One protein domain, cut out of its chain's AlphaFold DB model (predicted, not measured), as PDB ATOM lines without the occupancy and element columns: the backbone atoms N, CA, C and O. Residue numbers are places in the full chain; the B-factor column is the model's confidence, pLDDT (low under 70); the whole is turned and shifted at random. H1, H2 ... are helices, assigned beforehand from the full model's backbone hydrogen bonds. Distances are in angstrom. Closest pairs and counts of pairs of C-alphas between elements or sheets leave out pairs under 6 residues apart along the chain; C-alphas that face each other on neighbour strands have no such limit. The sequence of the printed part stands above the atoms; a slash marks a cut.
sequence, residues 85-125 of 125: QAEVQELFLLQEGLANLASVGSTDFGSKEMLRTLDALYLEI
ATOM      1  N   GLN A  85      71.939 104.650 129.126       74.56
ATOM      2  CA  GLN A  85      72.407 104.091 127.851       74.56
ATOM      3  C   GLN A  85      72.417 105.136 126.718       74.56
ATOM      4  O   GLN A  85      73.280 105.079 125.846       74.56
ATOM      5  N   ALA A  86      71.494 106.103 126.761       75.94
ATOM      6  CA  ALA A  86      71.444 107.224 125.829       75.94
ATOM      7  C   ALA A  86      72.657 108.162 125.980       75.94
ATOM      8  O   ALA A  86      73.314 108.465 124.990       75.94
ATOM      9  N   GLU A  87      73.020 108.538 127.209       78.31
ATOM     10  CA  GLU A  87      74.183 109.399 127.481       78.31
ATOM     11  C   GLU A  87      75.503 108.727 127.080       78.31
ATOM     12  O   GLU A  87      76.389 109.369 126.522       78.31
ATOM     13  N   VAL A  88      75.634 107.411 127.288       82.19
ATOM     14  CA  VAL A  88      76.815 106.653 126.828       82.19
ATOM     15  C   VAL A  88      76.916 106.657 125.299       82.19
ATOM     16  O   VAL A  88      78.013 106.760 124.746       82.19
ATOM     17  N   GLN A  89      75.782 106.560 124.605       81.81
ATOM     18  CA  GLN A  89      75.739 106.562 123.146       81.81
ATOM     19  C   GLN A  89      76.074 107.945 122.568       81.81
ATOM     20  O   GLN A  89      76.803 108.037 121.580       81.81
ATOM     21  N   GLU A  90      75.620 109.017 123.218       84.81
ATOM     22  CA  GLU A  90      75.986 110.392 122.866       84.81
ATOM     23  C   GLU A  90      77.469 110.681 123.121       84.81
ATOM     24  O   GLU A  90      78.136 111.260 122.263       84.81
ATOM     25  N   LEU A  91      78.023 110.217 124.244       87.38
ATOM     26  CA  LEU A  91      79.455 110.340 124.531       87.38
ATOM     27  C   LEU A  91      80.316 109.627 123.484       87.38
ATOM     28  O   LEU A  91      81.356 110.152 123.086       87.38
ATOM     29  N   PHE A  92      79.877 108.466 122.996       88.38
ATOM     30  CA  PHE A  92      80.577 107.750 121.931       88.38
ATOM     31  C   PHE A  92      80.563 108.530 120.606       88.38
ATOM     32  O   PHE A  92      81.604 108.681 119.966       88.38
ATOM     33  N   LEU A  93      79.413 109.100 120.233       88.50
ATOM     34  CA  LEU A  93      79.277 109.966 119.054       88.50
ATOM     35  C   LEU A  93      80.146 111.229 119.161       88.50
ATOM     36  O   LEU A  93      80.798 111.621 118.192       88.50
ATOM     37  N   LEU A  94      80.197 111.850 120.343       87.12
ATOM     38  CA  LEU A  94      81.050 113.009 120.610       87.12
ATOM     39  C   LEU A  94      82.534 112.652 120.524       87.12
ATOM     40  O   LEU A  94      83.314 113.401 119.937       87.12
ATOM     41  N   GLN A  95      82.928 111.498 121.058       85.94
ATOM     42  CA  GLN A  95      84.303 111.019 120.978       85.94
ATOM     43  C   GLN A  95      84.725 110.761 119.528       85.94
ATOM     44  O   GLN A  95      85.826 111.147 119.136       85.94
ATOM     45  N   GLU A  96      83.862 110.152 118.719       83.38
ATOM     46  CA  GLU A  96      84.133 109.918 117.301       83.38
ATOM     47  C   GLU A  96      84.210 111.236 116.511       83.38
ATOM     48  O   GLU A  96      85.131 111.434 115.716       83.38
ATOM     49  N   GLY A  97      83.320 112.190 116.806       83.94
ATOM     50  CA  GLY A  97      83.368 113.537 116.237       83.94
ATOM     51  C   GLY A  97      84.663 114.283 116.578       83.94
ATOM     52  O   GLY A  97      85.280 114.887 115.698       83.94
ATOM     53  N   LEU A  98      85.124 114.196 117.830       83.31
ATOM     54  CA  LEU A  98      86.377 114.807 118.282       83.31
ATOM     55  C   LEU A  98      87.615 114.107 117.714       83.31
ATOM     56  O   LEU A  98      88.571 114.784 117.341       83.31
ATOM     57  N   ALA A  99      87.604 112.779 117.598       81.50
ATOM     58  CA  ALA A  99      88.680 112.029 116.952       81.50
ATOM     59  C   ALA A  99      88.803 112.402 115.465       81.50
ATOM     60  O   ALA A  99      89.909 112.603 114.958       81.50
ATOM     61  N   ASN A 100      87.668 112.580 114.784       77.62
ATOM     62  CA  ASN A 100      87.645 113.042 113.403       77.62
ATOM     63  C   ASN A 100      88.147 114.494 113.286       77.62
ATOM     64  O   ASN A 100      88.983 114.793 112.434       77.62
ATOM     65  N   LEU A 101      87.730 115.382 114.195       74.44
ATOM     66  CA  LEU A 101      88.188 116.775 114.245       74.44
ATOM     67  C   LEU A 101      89.689 116.901 114.553       74.44
ATOM     68  O   LEU A 101      90.368 117.748 113.975       74.44
ATOM     69  N   ALA A 102      90.232 116.041 115.415       73.94
ATOM     70  CA  ALA A 102      91.666 115.981 115.688       73.94
ATOM     71  C   ALA A 102      92.464 115.589 114.432       73.94
ATOM     72  O   ALA A 102      93.551 116.118 114.201       73.94
ATOM     73  N   SER A 103      91.901 114.725 113.579       67.75
ATOM     74  CA  SER A 103      92.486 114.402 112.274       67.75
ATOM     75  C   SER A 103      92.418 115.592 111.303       67.75
ATOM     76  O   SER A 103      93.389 115.879 110.604       67.75
ATOM     77  N   VAL A 104      91.333 116.372 111.336       64.94
ATOM     78  CA  VAL A 104      91.185 117.613 110.556       64.94
ATOM     79  C   VAL A 104      92.168 118.693 111.019       64.94
ATOM     80  O   VAL A 104      92.732 119.390 110.183       64.94
ATOM     81  N   GLY A 105      92.487 118.785 112.313       57.69
ATOM     82  CA  GLY A 105      93.542 119.674 112.822       57.69
ATOM     83  C   GLY A 105      94.951 119.350 112.300       57.69
ATOM     84  O   GLY A 105      95.834 120.203 112.357       57.69
ATOM     85  N   SER A 106      95.155 118.139 111.767       57.00
ATOM     86  CA  SER A 106      96.379 117.737 111.061       57.00
ATOM     87  C   SER A 106      96.288 117.859 109.538       57.00
ATOM     88  O   SER A 106      97.304 117.708 108.857       57.00
ATOM     89  N   THR A 107      95.103 118.157 108.986       59.44
ATOM     90  CA  THR A 107      95.021 118.590 107.590       59.44
ATOM     91  C   THR A 107      95.661 119.958 107.490       59.44
ATOM     92  O   THR A 107      95.365 120.865 108.263       59.44
ATOM     93  N   ASP A 108      96.611 120.032 106.570       59.75
ATOM     94  CA  ASP A 108      97.560 121.105 106.331       59.75
ATOM     95  C   ASP A 108      96.814 122.398 105.949       59.75
ATOM     96  O   ASP A 108      96.776 122.799 104.785       59.75
ATOM     97  N   PHE A 109      96.155 123.040 106.925       64.06
ATOM     98  CA  PHE A 109      95.588 124.381 106.802       64.06
ATOM     99  C   PHE A 109      96.765 125.352 106.750       64.06
ATOM    100  O   PHE A 109      97.136 126.026 107.711       64.06
ATOM    101  N   GLY A 110      97.443 125.300 105.611       69.06
ATOM    102  CA  GLY A 110      98.704 125.958 105.389       69.06
ATOM    103  C   GLY A 110      98.516 127.462 105.356       69.06
ATOM    104  O   GLY A 110      97.449 127.994 105.039       69.06
ATOM    105  N   SER A 111      99.618 128.167 105.595       70.94
ATOM    106  CA  SER A 111      99.688 129.627 105.517       70.94
ATOM    107  C   SER A 111      99.091 130.198 104.225       70.94
ATOM    108  O   SER A 111      98.564 131.303 104.237       70.94
ATOM    109  N   LYS A 112      99.111 129.445 103.118       74.94
ATOM    110  CA  LYS A 112      98.502 129.840 101.840       74.94
ATOM    111  C   LYS A 112      96.977 129.912 101.883       74.94
ATOM    112  O   LYS A 112      96.429 130.873 101.353       74.94
ATOM    113  N   GLU A 113      96.308 128.949 102.512       77.00
ATOM    114  CA  GLU A 113      94.847 128.994 102.625       77.00
ATOM    115  C   GLU A 113      94.400 130.005 103.681       77.00
ATOM    116  O   GLU A 113      93.438 130.734 103.461       77.00
ATOM    117  N   MET A 114      95.192 130.200 104.740       76.00
ATOM    118  CA  MET A 114      94.990 131.315 105.670       76.00
ATOM    119  C   MET A 114      95.111 132.679 104.967       76.00
ATOM    120  O   MET A 114      94.253 133.545 105.136       76.00
ATOM    121  N   LEU A 115      96.133 132.875 104.129       81.00
ATOM    122  CA  LEU A 115      96.296 134.112 103.361       81.00
ATOM    123  C   LEU A 115      95.171 134.310 102.342       81.00
ATOM    124  O   LEU A 115      94.709 135.433 102.195       81.00
ATOM    125  N   ARG A 116      94.682 133.244 101.699       78.94
ATOM    126  CA  ARG A 116      93.507 133.313 100.816       78.94
ATOM    127  C   ARG A 116      92.236 133.699 101.555       78.94
ATOM    128  O   ARG A 116      91.476 134.510 101.043       78.94
ATOM    129  N   THR A 117      92.010 133.162 102.753       79.81
ATOM    130  CA  THR A 117      90.852 133.564 103.568       79.81
ATOM    131  C   THR A 117      90.951 135.018 104.030       79.81
ATOM    132  O   THR A 117      89.950 135.726 104.020       79.81
ATOM    133  N   LEU A 118      92.155 135.498 104.366       77.38
ATOM    134  CA  LEU A 118      92.378 136.908 104.690       77.38
ATOM    135  C   LEU A 118      92.205 137.823 103.475       77.38
ATOM    136  O   LEU A 118      91.643 138.900 103.622       77.38
ATOM    137  N   ASP A 119      92.661 137.402 102.295       80.19
ATOM    138  CA  ASP A 119      92.487 138.147 101.044       80.19
ATOM    139  C   ASP A 119      91.003 138.235 100.658       80.19
ATOM    140  O   ASP A 119      90.499 139.317 100.375       80.19
ATOM    141  N   ALA A 120      90.262 137.128 100.773       80.88
ATOM    142  CA  ALA A 120      88.819 137.104 100.543       80.88
ATOM    143  C   ALA A 120      88.055 138.046 101.494       80.88
ATOM    144  O   ALA A 120      87.196 138.796 101.044       80.88
ATOM    145  N   LEU A 121      88.409 138.065 102.786       70.75
ATOM    146  CA  LEU A 121      87.813 138.973 103.776       70.75
ATOM    147  C   LEU A 121      88.242 140.436 103.595       70.75
ATOM    148  O   LEU A 121      87.510 141.342 103.982       70.75
ATOM    149  N   TYR A 122      89.429 140.681 103.036       66.88
ATOM    150  CA  TYR A 122      89.914 142.029 102.750       66.88
ATOM    151  C   TYR A 122      89.248 142.631 101.508       66.88
ATOM    152  O   TYR A 122      89.052 143.839 101.466       66.88
ATOM    153  N   LEU A 123      88.884 141.809 100.516       56.97
ATOM    154  CA  LEU A 123      88.148 142.253  99.328       56.97
ATOM    155  C   LEU A 123      86.636 142.432  99.554       56.97
ATOM    156  O   LEU A 123      85.973 143.012  98.694       56.97
ATOM    157  N   GLU A 124      86.083 141.941 100.666       50.09
ATOM    158  CA  GLU A 124      84.665 142.117 101.026       50.09
ATOM    159  C   GLU A 124      84.399 143.403 101.847       50.09
ATOM    160  O   GLU A 124      83.261 143.673 102.233       50.09
ATOM    161  N   ILE A 125      85.430 144.229 102.083       47.09
ATOM    162  CA  ILE A 125      85.340 145.581 102.676       47.09
ATOM    163  C   ILE A 125      85.723 146.623 101.623       47.09
ATOM    164  O   ILE A 125      85.016 147.654 101.538       47.09
TER     165      ILE A 125
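Overview. This is residues 85 to 125 of the 125 residues of an uncharacterized protein of Opitutae bacterium (UniProt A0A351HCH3). Two helices form the arms of a wide open L: the longer arm is H1, the shorter is H2, and the link of residues 105 to 110 makes the corner. Nothing packs into the angle between the arms. The printed part has 41 residues with two named helices, H1 then H2, and no named strand; the class is all helix. It is extended, with a radius of gyration of the C-alphas of 16.9 A and spans of 50 by 23 by 5 A.

Arrangement. H1, residues 85 to 104, and H2, residues 111 to 123, are apart, with no C-alpha of the one within 8 A of the other. A short link of 6 residues joins them. In both helices every O i to N i+4 pair is within hydrogen-bond range.

Along the chain. H1 begins at C-alpha 85, (72.407, 104.091, 127.851), and measures 28.9 A from first to last C-alpha. H2 measures 18.2 A and ends at C-alpha 123, (88.148, 142.253, 99.328).

Size, cuts and confidence. The two C-alphas farthest apart, those of Gln 85 and Ile 125, are 50.2 A apart. The printed part has no cut and ends at the chain's last residue. The mean pLDDT of the printed part is 74.2; residues 103 to 110 and 122 to 125 are under 70.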